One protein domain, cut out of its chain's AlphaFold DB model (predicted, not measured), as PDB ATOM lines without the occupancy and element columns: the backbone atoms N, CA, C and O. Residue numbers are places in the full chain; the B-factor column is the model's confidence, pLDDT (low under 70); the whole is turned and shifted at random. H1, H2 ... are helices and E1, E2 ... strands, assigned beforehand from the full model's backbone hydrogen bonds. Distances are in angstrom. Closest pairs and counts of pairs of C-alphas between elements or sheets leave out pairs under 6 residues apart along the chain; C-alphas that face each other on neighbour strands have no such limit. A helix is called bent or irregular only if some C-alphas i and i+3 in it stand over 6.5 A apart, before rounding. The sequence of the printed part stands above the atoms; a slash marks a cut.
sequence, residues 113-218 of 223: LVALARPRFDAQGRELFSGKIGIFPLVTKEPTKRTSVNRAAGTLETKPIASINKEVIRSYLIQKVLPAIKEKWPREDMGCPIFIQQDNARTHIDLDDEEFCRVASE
ATOM      1  N   LEU A 113      85.868  26.584 -17.101       92.38
ATOM      2  CA  LEU A 113      85.483  26.193 -15.757       92.38
ATOM      3  C   LEU A 113      86.767  25.939 -14.971       92.38
ATOM      4  O   LEU A 113      87.618  25.159 -15.395       92.38
ATOM      5  N   VAL A 114      86.934  26.628 -13.849       94.31
ATOM      6  CA  VAL A 114      88.153  26.560 -13.042       94.31
ATOM      7  C   VAL A 114      87.786  26.033 -11.666       94.31
ATOM      8  O   VAL A 114      86.957  26.623 -10.983       94.31
ATOM      9  N   ALA A 115      88.411  24.929 -11.270       94.81
ATOM     10  CA  ALA A 115      88.261  24.351  -9.945       94.81
ATOM     11  C   ALA A 115      89.533  24.635  -9.143       94.81
ATOM     12  O   ALA A 115      90.643  24.281  -9.558       94.81
ATOM     13  N   LEU A 116      89.364  25.297  -8.002       95.19
ATOM     14  CA  LEU A 116      90.432  25.626  -7.069       95.19
ATOM     15  C   LEU A 116      89.949  25.350  -5.649       95.19
ATOM     16  O   LEU A 116      88.789  25.574  -5.320       95.19
ATOM     17  N   ALA A 117      90.869  24.899  -4.817       94.12
ATOM     18  CA  ALA A 117      90.709  24.715  -3.392       94.12
ATOM     19  C   ALA A 117      91.696  25.625  -2.651       94.12
ATOM     20  O   ALA A 117      92.598  26.226  -3.241       94.12
ATOM     21  N   ARG A 118      91.528  25.735  -1.335       92.00
ATOM     22  CA  ARG A 118      92.433  26.515  -0.491       92.00
ATOM     23  C   ARG A 118      93.823  25.854  -0.459       92.00
ATOM     24  O   ARG A 118      93.897  24.685  -0.075       92.00
ATOM     25  N   PRO A 119      94.910  26.572  -0.806       94.06
ATOM     26  CA  PRO A 119      96.260  26.050  -0.643       94.06
ATOM     27  C   PRO A 119      96.562  25.765   0.830       94.06
ATOM     28  O   PRO A 119      96.117  26.506   1.713       94.06
ATOM     29  N   ARG A 120      97.324  24.707   1.095       90.56
ATOM     30  CA  ARG A 120      97.703  24.282   2.446       90.56
ATOM     31  C   ARG A 120      99.217  24.161   2.540       90.56
ATOM     32  O   ARG A 120      99.865  23.653   1.623       90.56
ATOM     33  N   PHE A 121      99.754  24.621   3.659       92.44
ATOM     34  CA  PHE A 121     101.184  24.656   3.937       92.44
ATOM     35  C   PHE A 121     101.452  23.992   5.286       92.44
ATOM     36  O   PHE A 121     100.600  24.047   6.174       92.44
ATOM     37  N   ASP A 122     102.617  23.366   5.428       91.94
ATOM     38  CA  ASP A 122     103.064  22.831   6.713       91.94
ATOM     39  C   ASP A 122     103.523  23.949   7.672       91.94
ATOM     40  O   ASP A 122     103.576  25.131   7.319       91.94
ATOM     41  N   ALA A 123     103.875  23.576   8.906       92.12
ATOM     42  CA  ALA A 123     104.345  24.515   9.928       92.12
ATOM     43  C   ALA A 123     105.650  25.244   9.543       92.12
ATOM     44  O   ALA A 123     105.975  26.278  10.122       92.12
ATOM     45  N   GLN A 124     106.396  24.715   8.572       93.06
ATOM     46  CA  GLN A 124     107.634  25.281   8.042       93.06
ATOM     47  C   GLN A 124     107.394  26.130   6.780       93.06
ATOM     48  O   GLN A 124     108.347  26.658   6.207       93.06
ATOM     49  N   GLY A 125     106.138  26.283   6.344       90.31
ATOM     50  CA  GLY A 125     105.755  27.064   5.169       90.31
ATOM     51  C   GLY A 125     105.971  26.352   3.831       90.31
ATOM     52  O   GLY A 125     105.927  27.003   2.786       90.31
ATOM     53  N   ARG A 126     106.206  25.035   3.821       90.75
ATOM     54  CA  ARG A 126     106.294  24.237   2.590       90.75
ATOM     55  C   ARG A 126     104.897  23.892   2.090       90.75
ATOM     56  O   ARG A 126     103.994  23.600   2.870       90.75
ATOM     57  N   GLU A 127     104.722  23.934   0.775       91.50
ATOM     58  CA  GLU A 127     103.450  23.645   0.111       91.50
ATOM     59  C   GLU A 127     103.117  22.150   0.213       91.50
ATOM     60  O   GLU A 127     103.796  21.320  -0.386       91.50
ATOM     61  N   LEU A 128     102.069  21.812   0.970       91.00
ATOM     62  CA  LEU A 128     101.528  20.449   1.052       91.00
ATOM     63  C   LEU A 128     100.481  20.211  -0.036       91.00
ATOM     64  O   LEU A 128     100.385  19.131  -0.609       91.00
ATOM     65  N   PHE A 129      99.695  21.245  -0.331       92.19
ATOM     66  CA  PHE A 129      98.652  21.183  -1.335       92.19
ATOM     67  C   PHE A 129      98.490  22.537  -2.011       92.19
ATOM     68  O   PHE A 129      98.138  23.529  -1.377       92.19
ATOM     69  N   SER A 130      98.697  22.562  -3.326       92.19
ATOM     70  CA  SER A 130      98.625  23.789  -4.126       92.19
ATOM     71  C   SER A 130      97.230  24.417  -4.191       92.19
ATOM     72  O   SER A 130      97.097  25.575  -4.583       92.19
ATOM     73  N   GLY A 131      96.178  23.641  -3.908       93.38
ATOM     74  CA  GLY A 131      94.796  24.035  -4.178       93.38
ATOM     75  C   GLY A 131      94.418  24.031  -5.665       93.38
ATOM     76  O   GLY A 131      93.276  24.309  -6.012       93.38
ATOM     77  N   LYS A 132      95.334  23.722  -6.589       94.75
ATOM     78  CA  LYS A 132      95.073  23.786  -8.035       94.75
ATOM     79  C   LYS A 132      94.465  22.478  -8.545       94.75
ATOM     80  O   LYS A 132      95.193  21.568  -8.946       94.75
ATOM     81  N   ILE A 133      93.133  22.403  -8.589       95.00
ATOM     82  CA  ILE A 133      92.420  21.217  -9.092       95.00
ATOM     83  C   ILE A 133      92.468  21.163 -10.621       95.00
ATOM     84  O   ILE A 133      93.001  20.209 -11.189       95.00
ATOM     85  N   GLY A 134      91.999  22.198 -11.323       95.69
ATOM     86  CA  GLY A 134      92.022  22.175 -12.785       95.69
ATOM     87  C   GLY A 134      91.431  23.393 -13.484       95.69
ATOM     88  O   GLY A 134      90.722  24.203 -12.892       95.69
ATOM     89  N   ILE A 135      91.746  23.499 -14.776       96.12
ATOM     90  CA  ILE A 135      91.208  24.491 -15.709       96.12
ATOM     91  C   ILE A 135      90.647  23.719 -16.902       96.12
ATOM     92  O   ILE A 135      91.386  23.029 -17.604       96.12
ATOM     93  N   PHE A 136      89.346  23.842 -17.134       94.38
ATOM     94  CA  PHE A 136      88.606  23.043 -18.102       94.38
ATOM     95  C   PHE A 136      87.966  23.959 -19.155       94.38
ATOM     96  O   PHE A 136      87.018  24.680 -18.839       94.38
ATOM     97  N   PRO A 137      88.472  23.993 -20.402       94.06
ATOM     98  CA  PRO A 137      87.870  24.802 -21.459       94.06
ATOM     99  C   PRO A 137      86.494  24.254 -21.848       94.06
ATOM    100  O   PRO A 137      86.372  23.071 -22.153       94.06
ATOM    101  N   LEU A 138      85.478  25.117 -21.898       91.69
ATOM    102  CA  LEU A 138      84.127  24.800 -22.370       91.69
ATOM    103  C   LEU A 138      84.101  24.812 -23.902       91.69
ATOM    104  O   LEU A 138      83.767  25.814 -24.546       91.69
ATOM    105  N   VAL A 139      84.518  23.689 -24.483       92.88
ATOM    106  CA  VAL A 139      84.695  23.519 -25.927       92.88
ATOM    107  C   VAL A 139      84.112  22.201 -26.430       92.88
ATOM    108  O   VAL A 139      84.048  21.212 -25.703       92.88
ATOM    109  N   THR A 140      83.734  22.173 -27.704       90.62
ATOM    110  CA  THR A 140      83.349  20.965 -28.442       90.62
ATOM    111  C   THR A 140      84.354  20.691 -29.552       90.62
ATOM    112  O   THR A 140      84.933  21.612 -30.132       90.62
ATOM    113  N   LYS A 141      84.588  19.410 -29.851       89.44
ATOM    114  CA  LYS A 141      85.361  18.999 -31.028       89.44
ATOM    115  C   LYS A 141      84.387  18.708 -32.160       89.44
ATOM    116  O   LYS A 141      83.615  17.760 -32.072       89.44
ATOM    117  N   GLU A 142      84.432  19.508 -33.214       87.75
ATOM    118  CA  GLU A 142      83.582  19.342 -34.393       87.75
ATOM    119  C   GLU A 142      84.441  19.138 -35.644       87.75
ATOM    120  O   GLU A 142      85.432  19.853 -35.821       87.75
ATOM    121  N   PRO A 143      84.078  18.218 -36.553       90.25
ATOM    122  CA  PRO A 143      84.779  18.081 -37.820       90.25
ATOM    123  C   PRO A 143      84.591  19.334 -38.685       90.25
ATOM    124  O   PRO A 143      83.499  19.907 -38.790       90.25
ATOM    125  N   THR A 144      85.664  19.766 -39.342       83.94
ATOM    126  CA  THR A 144      85.624  20.895 -40.273       83.94
ATOM    127  C   THR A 144      84.734  20.589 -41.469       83.94
ATOM    128  O   THR A 144      84.960  19.642 -42.216       83.94
ATOM    129  N   LYS A 145      83.729  21.441 -41.698       83.62
ATOM    130  CA  LYS A 145      82.798  21.287 -42.829       83.62
ATOM    131  C   LYS A 145      83.399  21.696 -44.177       83.62
ATOM    132  O   LYS A 145      82.907  21.275 -45.215       83.62
ATOM    133  N   ARG A 146      84.413  22.566 -44.174       82.19
ATOM    134  CA  ARG A 146      85.034  23.121 -45.385       82.19
ATOM    135  C   ARG A 146      86.530  22.861 -45.378       82.19
ATOM    136  O   ARG A 146      87.177  23.019 -44.342       82.19
ATOM    137  N   THR A 147      87.061  22.519 -46.545       81.94
ATOM    138  CA  THR A 147      88.497  22.552 -46.815       81.94
ATOM    139  C   THR A 147      88.981  24.002 -46.799       81.94
ATOM    140  O   THR A 147      88.276  24.929 -47.199       81.94
ATOM    141  N   SER A 148      90.193  24.219 -46.311       83.69
ATOM    142  CA  SER A 148      90.898  25.495 -46.425       83.69
ATOM    143  C   SER A 148      92.384  25.226 -46.624       83.69
ATOM    144  O   SER A 148      92.845  24.117 -46.371       83.69
ATOM    145  N   VAL A 149      93.142  26.245 -47.029       84.69
ATOM    146  CA  VAL A 149      94.585  26.123 -47.312       84.69
ATOM    147  C   VAL A 149      95.356  25.460 -46.164       84.69
ATOM    148  O   VAL A 149      96.271  24.683 -46.403       84.69
ATOM    149  N   ASN A 150      94.941  25.704 -44.919       80.25
ATOM    150  CA  ASN A 150      95.649  25.223 -43.734       80.25
ATOM    151  C   ASN A 150      95.078  23.917 -43.150       80.25
ATOM    152  O   ASN A 150      95.552  23.482 -42.105       80.25
ATOM    153  N   ARG A 151      94.017  23.334 -43.737       77.75
ATOM    154  CA  ARG A 151      93.331  22.147 -43.181       77.75
ATOM    155  C   ARG A 151      92.310  21.523 -44.135       77.75
ATOM    156  O   ARG A 151      91.465  22.222 -44.701       77.75
ATOM    157  N   ALA A 152      92.339  20.196 -44.238       85.81
ATOM    158  CA  ALA A 152      91.346  19.419 -44.971       85.81
ATOM    159  C   ALA A 152      89.968  19.450 -44.276       85.81
ATOM    160  O   ALA A 152      89.845  19.775 -43.091       85.81
ATOM    161  N   ALA A 153      88.914  19.123 -45.027       86.38
ATOM    162  CA  ALA A 153      87.601  18.869 -44.444       86.38
ATOM    163  C   ALA A 153      87.656  17.583 -43.606       86.38
ATOM    164  O   ALA A 153      88.349  16.634 -43.965       86.38
ATOM    165  N   GLY A 154      86.940  17.566 -42.484       87.94
ATOM    166  CA  GLY A 154      86.897  16.442 -41.549       87.94
ATOM    167  C   GLY A 154      87.907  16.502 -40.398       87.94
ATOM    168  O   GLY A 154      87.756  15.754 -39.437       87.94
ATOM    169  N   THR A 155      88.892  17.406 -40.416       89.19
ATOM    170  CA  THR A 155      89.794  17.601 -39.267       89.19
ATOM    171  C   THR A 155      88.999  18.081 -38.047       89.19
ATOM    172  O   THR A 155      88.201  19.009 -38.160       89.19
ATOM    173  N   LEU A 156      89.208  17.477 -36.871       90.19
ATOM    174  CA  LEU A 156      88.534  17.896 -35.637       90.19
ATOM    175  C   LEU A 156      89.032  19.278 -35.194       90.19
ATOM    176  O   LEU A 156      90.188  19.445 -34.806       90.19
ATOM    177  N   GLU A 157      88.147  20.269 -35.227       85.81
ATOM    178  CA  GLU A 157      88.381  21.619 -34.727       85.81
ATOM    179  C   GLU A 157      87.745  21.789 -33.351       85.81
ATOM    180  O   GLU A 157      86.622  21.357 -33.104       85.81
ATOM    181  N   THR A 158      88.464  22.463 -32.457       90.19
ATOM    182  CA  THR A 158      87.939  22.833 -31.145       90.19
ATOM    183  C   THR A 158      87.185  24.151 -31.267       90.19
ATOM    184  O   THR A 158      87.778  25.170 -31.620       90.19
ATOM    185  N   LYS A 159      85.884  24.139 -30.979       88.50
ATOM    186  CA  LYS A 159      85.033  25.329 -31.007       88.50
ATOM    187  C   LYS A 159      84.514  25.669 -29.616       88.50
ATOM    188  O   LYS A 159      84.256  24.761 -28.828       88.50
ATOM    189  N   PRO A 160      84.353  26.962 -29.297       90.88
ATOM    190  CA  PRO A 160      83.699  27.361 -28.063       90.88
ATOM    191  C   PRO A 160      82.225  26.963 -28.095       90.88
ATOM    192  O   PRO A 160      81.553  27.118 -29.119       90.88
ATOM    193  N   ILE A 161      81.720  26.488 -26.960       88.00
ATOM    194  CA  ILE A 161      80.292  26.221 -26.789       88.00
ATOM    195  C   ILE A 161      79.547  27.562 -26.819       88.00
ATOM    196  O   ILE A 161      79.866  28.470 -26.055       88.00
ATOM    197  N   ALA A 162      78.574  27.698 -27.724       79.94
ATOM    198  CA  ALA A 162      77.876  28.966 -27.951       79.94
ATOM    199  C   ALA A 162      76.915  29.345 -26.811       79.94
ATOM    200  O   ALA A 162      76.827  30.518 -26.456       79.94
ATOM    201  N   SER A 163      76.216  28.360 -26.237       85.44
ATOM    202  CA  SER A 163      75.333  28.529 -25.079       85.44
ATOM    203  C   SER A 163      75.712  27.517 -24.014       85.44
ATOM    204  O   SER A 163      75.670  26.311 -24.253       85.44
ATOM    205  N   ILE A 164      76.104  28.012 -22.848       85.81
ATOM    206  CA  ILE A 164      76.417  27.174 -21.697       85.81
ATOM    207  C   ILE A 164      75.125  27.006 -20.918       85.81
ATOM    208  O   ILE A 164      74.566  27.981 -20.427       85.81
ATOM    209  N   ASN A 165      74.652  25.771 -20.837       89.50
ATOM    210  CA  ASN A 165      73.445  25.419 -20.103       89.50
ATOM    211  C   ASN A 165      73.826  24.625 -18.848       89.50
ATOM    212  O   ASN A 165      74.947  24.121 -18.738       89.50
ATOM    213  N   LYS A 166      72.866  24.462 -17.935       89.69
ATOM    214  CA  LYS A 166      73.025  23.684 -16.698       89.69
ATOM    215  C   LYS A 166      73.544  22.264 -16.948       89.69
ATOM    216  O   LYS A 166      74.458  21.821 -16.269       89.69
ATOM    217  N   GLU A 167      73.058  21.595 -17.992       89.81
ATOM    218  CA  GLU A 167      73.510  20.252 -18.398       89.81
ATOM    219  C   GLU A 167      74.985  20.212 -18.828       89.81
ATOM    220  O   GLU A 167      75.717  19.280 -18.495       89.81
ATOM    221  N   VAL A 168      75.448  21.248 -19.537       90.12
ATOM    222  CA  VAL A 168      76.854  21.350 -19.949       90.12
ATOM    223  C   VAL A 168      77.726  21.505 -18.708       90.12
ATOM    224  O   VAL A 168      78.696  20.773 -18.558       90.12
ATOM    225  N   ILE A 169      77.360  22.395 -17.784       91.50
ATOM    226  CA  ILE A 169      78.097  22.560 -16.525       91.50
ATOM    227  C   ILE A 169      78.079  21.268 -15.701       91.50
ATOM    228  O   ILE A 169      79.147  20.819 -15.288       91.50
ATOM    229  N   ARG A 170      76.917  20.621 -15.546       92.56
ATOM    230  CA  ARG A 170      76.777  19.331 -14.855       92.56
ATOM    231  C   ARG A 170      77.728  18.280 -15.418       92.56
ATOM    232  O   ARG A 170      78.523  17.710 -14.679       92.56
ATOM    233  N   SER A 171      77.705  18.069 -16.735       93.00
ATOM    234  CA  SER A 171      78.574  17.080 -17.383       93.00
ATOM    235  C   SER A 171      80.060  17.386 -17.179       93.00
ATOM    236  O   SER A 171      80.843  16.467 -16.955       93.00
ATOM    237  N   TYR A 172      80.467  18.660 -17.180       93.31
ATOM    238  CA  TYR A 172      81.849  19.045 -16.885       93.31
ATOM    239  C   TYR A 172      82.217  18.810 -15.417       93.31
ATOM    240  O   TYR A 172      83.320  18.336 -15.141       93.31
ATOM    241  N   LEU A 173      81.314  19.098 -14.478       92.94
ATOM    242  CA  LEU A 173      81.535  18.811 -13.063       92.94
ATOM    243  C   LEU A 173      81.746  17.310 -12.847       92.94
ATOM    244  O   LEU A 173      82.774  16.912 -12.306       92.94
ATOM    245  N   ILE A 174      80.845  16.484 -13.378       93.31
ATOM    246  CA  ILE A 174      80.880  15.027 -13.224       93.31
ATOM    247  C   ILE A 174      82.078  14.405 -13.950       93.31
ATOM    248  O   ILE A 174      82.828  13.629 -13.372       93.31
ATOM    249  N   GLN A 175      82.291  14.741 -15.224       94.19
ATOM    250  CA  GLN A 175      83.267  14.037 -16.065       94.19
ATOM    251  C   GLN A 175      84.688  14.594 -15.962       94.19
ATOM    252  O   GLN A 175      85.628  13.950 -16.431       94.19
ATOM    253  N   LYS A 176      84.859  15.822 -15.455       94.25
ATOM    254  CA  LYS A 176      86.162  16.504 -15.419       94.25
ATOM    255  C   LYS A 176      86.558  16.934 -14.017       94.25
ATOM    256  O   LYS A 176      87.680  16.650 -13.611       94.25
ATOM    257  N   VAL A 177      85.669  17.609 -13.290       94.25
ATOM    258  CA  VAL A 177      86.019  18.186 -11.983       94.25
ATOM    259  C   VAL A 177      86.099  17.119 -10.904       94.25
ATOM    260  O   VAL A 177      87.130  17.047 -10.246       94.25
ATOM    261  N   LEU A 178      85.077  16.274 -10.750       93.50
ATOM    262  CA  LEU A 178      85.065  15.223  -9.728       93.50
ATOM    263  C   LEU A 178      86.281  14.284  -9.851       93.50
ATOM    264  O   LEU A 178      86.987  14.130  -8.855       93.50
ATOM    265  N   PRO A 179      86.636  13.749 -11.040       94.38
ATOM    266  CA  PRO A 179      87.857  12.962 -11.192       94.38
ATOM    267  C   PRO A 179      89.124  13.733 -10.811       94.38
ATOM    268  O   PRO A 179      89.994  13.188 -10.141       94.38
ATOM    269  N   ALA A 180      89.223  15.013 -11.188       94.88
ATOM    270  CA  ALA A 180      90.385  15.833 -10.855       94.88
ATOM    271  C   ALA A 180      90.483  16.144  -9.353       94.88
ATOM    272  O   ALA A 180      91.593  16.269  -8.835       94.88
ATOM    273  N   ILE A 181      89.347  16.272  -8.655       93.25
ATOM    274  CA  ILE A 181      89.307  16.360  -7.193       93.25
ATOM    275  C   ILE A 181      89.830  15.046  -6.621       93.25
ATOM    276  O   ILE A 181      90.842  15.075  -5.933       93.25
ATOM    277  N   LYS A 182      89.225  13.908  -6.980       90.38
ATOM    278  CA  LYS A 182      89.616  12.578  -6.481       90.38
ATOM    279  C   LYS A 182      91.105  12.273  -6.699       90.38
ATOM    280  O   LYS A 182      91.753  11.703  -5.830       90.38
ATOM    281  N   GLU A 183      91.668  12.692  -7.832       91.88
ATOM    282  CA  GLU A 183      93.088  12.507  -8.157       91.88
ATOM    283  C   GLU A 183      94.023  13.387  -7.309       91.88
ATOM    284  O   GLU A 183      95.098  12.943  -6.904       91.88
ATOM    285  N   LYS A 184      93.646  14.649  -7.072       92.19
ATOM    286  CA  LYS A 184      94.539  15.660  -6.479       92.19
ATOM    287  C   LYS A 184      94.278  15.940  -5.009       92.19
ATOM    288  O   LYS A 184      95.068  16.665  -4.401       92.19
ATOM    289  N   TRP A 185      93.177  15.447  -4.453       91.44
ATOM    290  CA  TRP A 185      92.825  15.717  -3.069       91.44
ATOM    291  C   TRP A 185      93.860  15.100  -2.119       91.44
ATOM    292  O   TRP A 185      94.308  13.973  -2.352       91.44
ATOM    293  N   PRO A 186      94.277  15.810  -1.056       89.56
ATOM    294  CA  PRO A 186      95.227  15.261  -0.098       89.56
ATOM    295  C   PRO A 186      94.683  13.985   0.552       89.56
ATOM    296  O   PRO A 186      93.571  13.965   1.075       89.56
ATOM    297  N   ARG A 187      95.497  12.923   0.565       85.00
ATOM    298  CA  ARG A 187      95.112  11.632   1.165       85.00
ATOM    299  C   ARG A 187      94.850  11.721   2.669       85.00
ATOM    300  O   ARG A 187      94.108  10.906   3.200       85.00
ATOM    301  N   GLU A 188      95.463  12.694   3.337       83.44
ATOM    302  CA  GLU A 188      95.292  12.955   4.771       83.44
ATOM    303  C   GLU A 188      93.869  13.413   5.121       83.44
ATOM    304  O   GLU A 188      93.412  13.176   6.232       83.44
ATOM    305  N   ASP A 189      93.157  14.017   4.164       81.38
ATOM    306  CA  ASP A 189      91.778  14.485   4.331       81.38
ATOM    307  C   ASP A 189      90.747  13.497   3.765       81.38
ATOM    308  O   ASP A 189      89.578  13.850   3.592       81.38
ATOM    309  N   MET A 190      91.161  12.273   3.424       79.75
ATOM    310  CA  MET A 190      90.231  11.243   2.962       79.75
ATOM    311  C   MET A 190      89.193  10.962   4.052       79.75
ATOM    312  O   MET A 190      89.543  10.632   5.183       79.75
ATOM    313  N   GLY A 191      87.913  11.097   3.701       79.69
ATOM    314  CA  GLY A 191      86.783  10.952   4.624       79.69
ATOM    315  C   GLY A 191      86.299  12.257   5.266       79.69
ATOM    316  O   GLY A 191      85.313  12.233   5.996       79.69
ATOM    317  N   CYS A 192      86.948  13.395   4.996       86.00
ATOM    318  CA  CYS A 192      86.395  14.708   5.328       86.00
ATOM    319  C   CYS A 192      85.480  15.206   4.194       86.00
ATOM    320  O   CYS A 192      85.851  15.054   3.026       86.00
ATOM    321  N   PRO A 193      84.342  15.854   4.511       89.06
ATOM    322  CA  PRO A 193      83.434  16.372   3.494       89.06
ATOM    323  C   PRO A 193      84.082  17.504   2.683       89.06
ATOM    324  O   PRO A 193      84.763  18.380   3.235       89.06
ATOM    325  N   ILE A 194      83.861  17.502   1.367       90.62
ATOM    326  CA  ILE A 194      84.416  18.468   0.416       90.62
ATOM    327  C   ILE A 194      83.308  19.381  -0.098       90.62
ATOM    328  O   ILE A 194      82.627  19.071  -1.058       90.62
ATOM    329  N   PHE A 195      83.201  20.586   0.448       90.62
ATOM    330  CA  PHE A 195      82.201  21.537  -0.036       90.62
ATOM    331  C   PHE A 195      82.628  22.203  -1.349       90.62
ATOM    332  O   PHE A 195      83.633  22.923  -1.397       90.62
ATOM    333  N   ILE A 196      81.829  22.030  -2.406       90.56
ATOM    334  CA  ILE A 196      81.982  22.792  -3.650       90.56
ATOM    335  C   ILE A 196      81.166  24.079  -3.573       90.56
ATOM    336  O   ILE A 196      79.941  24.069  -3.484       90.56
ATOM    337  N   GLN A 197      81.857  25.211  -3.683       89.88
ATOM    338  CA  GLN A 197      81.227  26.517  -3.810       89.88
ATOM    339  C   GLN A 197      81.210  26.964  -5.274       89.88
ATOM    340  O   GLN A 197      82.248  27.012  -5.936       89.88
ATOM    341  N   GLN A 198      80.029  27.339  -5.759       88.31
ATOM    342  CA  GLN A 198      79.826  27.943  -7.075       88.31
ATOM    343  C   GLN A 198      79.607  29.460  -6.941       88.31
ATOM    344  O   GLN A 198      79.220  29.954  -5.879       88.31
ATOM    345  N   ASP A 199      79.899  30.224  -7.998       85.81
ATOM    346  CA  ASP A 199      79.571  31.653  -8.059       85.81
ATOM    347  C   ASP A 199      78.075  31.866  -8.367       85.81
ATOM    348  O   ASP A 199      77.318  30.917  -8.501       85.81
ATOM    349  N   ASN A 200      77.599  33.106  -8.486       82.00
ATOM    350  CA  ASN A 200      76.172  33.377  -8.729       82.00
ATOM    351  C   ASN A 200      75.788  33.330 -10.228       82.00
ATOM    352  O   ASN A 200      75.004  34.154 -10.710       82.00
ATOM    353  N   ALA A 201      76.394  32.431 -11.012       79.69
ATOM    354  CA  ALA A 201      76.072  32.295 -12.431       79.69
ATOM    355  C   ALA A 201      74.737  31.555 -12.625       79.69
ATOM    356  O   ALA A 201      74.409  30.611 -11.915       79.69
ATOM    357  N   ARG A 202      73.958  31.947 -13.640       76.69
ATOM    358  CA  ARG A 202      72.625  31.357 -13.895       76.69
ATOM    359  C   ARG A 202      72.648  29.879 -14.299       76.69
ATOM    360  O   ARG A 202      71.603  29.244 -14.320       76.69
ATOM    361  N   THR A 203      73.799  29.357 -14.705       79.69
ATOM    362  CA  THR A 203      73.943  28.044 -15.353       79.69
ATOM    363  C   THR A 203      74.350  26.940 -14.383       79.69
ATOM    364  O   THR A 203      74.831  25.899 -14.824       79.69
ATOM    365  N   HIS A 204      74.214  27.177 -13.083       81.50
ATOM    366  CA  HIS A 204      74.650  26.245 -12.051       81.50
ATOM    367  C   HIS A 204      73.686  25.097 -11.822       81.50
ATOM    368  O   HIS A 204      72.490  25.189 -12.113       81.50
ATOM    369  N   ILE A 205      74.258  23.993 -11.345       84.12
ATOM    370  CA  ILE A 205      73.488  22.835 -10.901       84.12
ATOM    371  C   ILE A 205      72.802  23.166  -9.570       84.12
ATOM    372  O   ILE A 205      73.273  24.037  -8.841       84.12
ATOM    373  N   ASP A 206      71.676  22.518  -9.278       82.00
ATOM    374  CA  ASP A 206      71.067  22.683  -7.954       82.00
ATOM    375  C   ASP A 206      71.911  21.926  -6.922       82.00
ATOM    376  O   ASP A 206      72.647  21.008  -7.282       82.00
ATOM    377  N   LEU A 207      71.792  22.305  -5.647       78.50
ATOM    378  CA  LEU A 207      72.499  21.631  -4.550       78.50
ATOM    379  C   LEU A 207      72.153  20.135  -4.478       78.50
ATOM    380  O   LEU A 207      73.028  19.324  -4.212       78.50
ATOM    381  N   ASP A 208      70.902  19.788  -4.788       80.94
ATOM    382  CA  ASP A 208      70.370  18.423  -4.715       80.94
ATOM    383  C   ASP A 208      70.309  17.738  -6.098       80.94
ATOM    384  O   ASP A 208      69.421  16.928  -6.367       80.94
ATOM    385  N   ASP A 209      71.202  18.099  -7.026       87.06
ATOM    386  CA  ASP A 209      71.232  17.496  -8.361       87.06
ATOM    387  C   ASP A 209      71.577  15.998  -8.276       87.06
ATOM    388  O   ASP A 209      72.716  15.612  -8.025       87.06
ATOM    389  N   GLU A 210      70.572  15.148  -8.499       87.38
ATOM    390  CA  GLU A 210      70.636  13.698  -8.267       87.38
ATOM    391  C   GLU A 210      71.797  13.013  -9.009       87.38
ATOM    392  O   GLU A 210      72.484  12.152  -8.456       87.38
ATOM    393  N   GLU A 211      72.053  13.417 -10.257       88.69
ATOM    394  CA  GLU A 211      73.122  12.839 -11.074       88.69
ATOM    395  C   GLU A 211      74.507  13.226 -10.543       88.69
ATOM    396  O   GLU A 211      75.412  12.386 -10.514       88.69
ATOM    397  N   PHE A 212      74.668  14.476 -10.099       90.56
ATOM    398  CA  PHE A 212      75.901  14.943  -9.478       90.56
ATOM    399  C   PHE A 212      76.145  14.247  -8.135       90.56
ATOM    400  O   PHE A 212      77.208  13.648  -7.965       90.56
ATOM    401  N   CYS A 213      75.161  14.257  -7.229       88.12
ATOM    402  CA  CYS A 213      75.281  13.666  -5.893       88.12
ATOM    403  C   CYS A 213      75.628  12.176  -5.960       88.12
ATOM    404  O   CYS A 213      76.490  11.702  -5.224       88.12
ATOM    405  N   ARG A 214      75.025  11.438  -6.903       88.12
ATOM    406  CA  ARG A 214      75.322  10.014  -7.086       88.12
ATOM    407  C   ARG A 214      76.804   9.758  -7.368       88.12
ATOM    408  O   ARG A 214      77.372   8.859  -6.764       88.12
ATOM    409  N   VAL A 215      77.423  10.527  -8.268       89.56
ATOM    410  CA  VAL A 215      78.839  10.341  -8.651       89.56
ATOM    411  C   VAL A 215      79.793  10.962  -7.623       89.56
ATOM    412  O   VAL A 215      80.919  10.493  -7.440       89.56
ATOM    413  N   ALA A 216      79.349  12.016  -6.941       87.75
ATOM    414  CA  ALA A 216      80.084  12.675  -5.870       87.75
ATOM    415  C   ALA A 216      80.354  11.735  -4.684       87.75
ATOM    416  O   ALA A 216      81.480  11.710  -4.191       87.75
ATOM    417  N   SER A 217      79.374  10.905  -4.305       85.25
ATOM    418  CA  SER A 217      79.511   9.919  -3.220       85.25
ATOM    419  C   SER A 217      80.250   8.626  -3.609       85.25
ATOM    420  O   SER A 217      80.463   7.750  -2.766       85.25
ATOM    421  N   GLU A 218      80.627   8.448  -4.879       80.69
ATOM    422  CA  GLU A 218      81.381   7.264  -5.314       80.69
ATOM    423  C   GLU A 218      82.831   7.299  -4.795       80.69
ATOM    424  O   GLU A 218      83.432   8.362  -4.636       80.69
TER     425      GLU A 218
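AT A GLANCE: This is residues 113 to 218 of the 223 residues of the protein "Mariner transposase" of Senna tora (UniProt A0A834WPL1). Strands E2, E3 and E4 follow each other as a long, kinked line; E1 pairs with E3, and E5 folds back along E4 as a hairpin at one end. H1 packs on the E1 and E3 pair, and the short H2 packs on H1. The 106 printed residues hold, in order, E1, E2, E3, E4, E5, H1 and H2; both two-stranded sheets, E1 - E3 and E4 - E5, are antiparallel. The class is mixed, helices and strands, with under half of the residues, 49 of 106, in named elements. The whole is loose, with a radius of gyration of the C-alphas of 18.1 A, and elongated, spanning 58 by 35 by 26 A.

IN THESE COORDINATES: Find C-alpha 113 at (85.483, 26.193, -15.757), where E1, residues 113 to 116, begins. E2 is residues 127 to 129; E3, residues 132 to 137, covers 15.3 A. E4, residues 139 to 143, and E5, residues 156 to 160, each cover 13.1 A. H1, residues 166 to 184, runs 25.1 A, with a kink of 29 degrees near residue 173; it is irregular, but only just: C-alphas 175 and 178 are 6.7 A apart. H2, residues 210 to 216, ends at C-alpha 216, (80.084, 12.675, -5.870).

HOW THE PARTS SIT: Look first at E1 and E3, antiparallel at 178 degrees, with N 113 and O 136 2.8 A apart, within hydrogen-bond range. The closest C-alphas of E3 and H1, Ile 133 and Ala 180, are 6.0 A apart. H1 touches H2 with residues 170 to 178 alone, closest at the C-alphas of Ile 174 and Phe 212, 6.2 A; they run the same way at a shallow tilt of 14 degrees. E2 runs on into E3 at 57 degrees, and E3 into E4 at 40 degrees. In the hairpin of E4 and E5, antiparallel at 145 degrees, N 140 and O 159 are 2.9 A apart, within hydrogen-bond range. O i to N i+4 pairs are within range in 13 of 15 for H1 and 2 of 3 for H2.

THE WHOLE: The two C-alphas farthest apart, Ala 123 and Thr 147, are 58.9 A apart. The links E4 to E5 and H1 to H2 are long. The printed part has no cut, and no printed residue is under 70 in pLDDT.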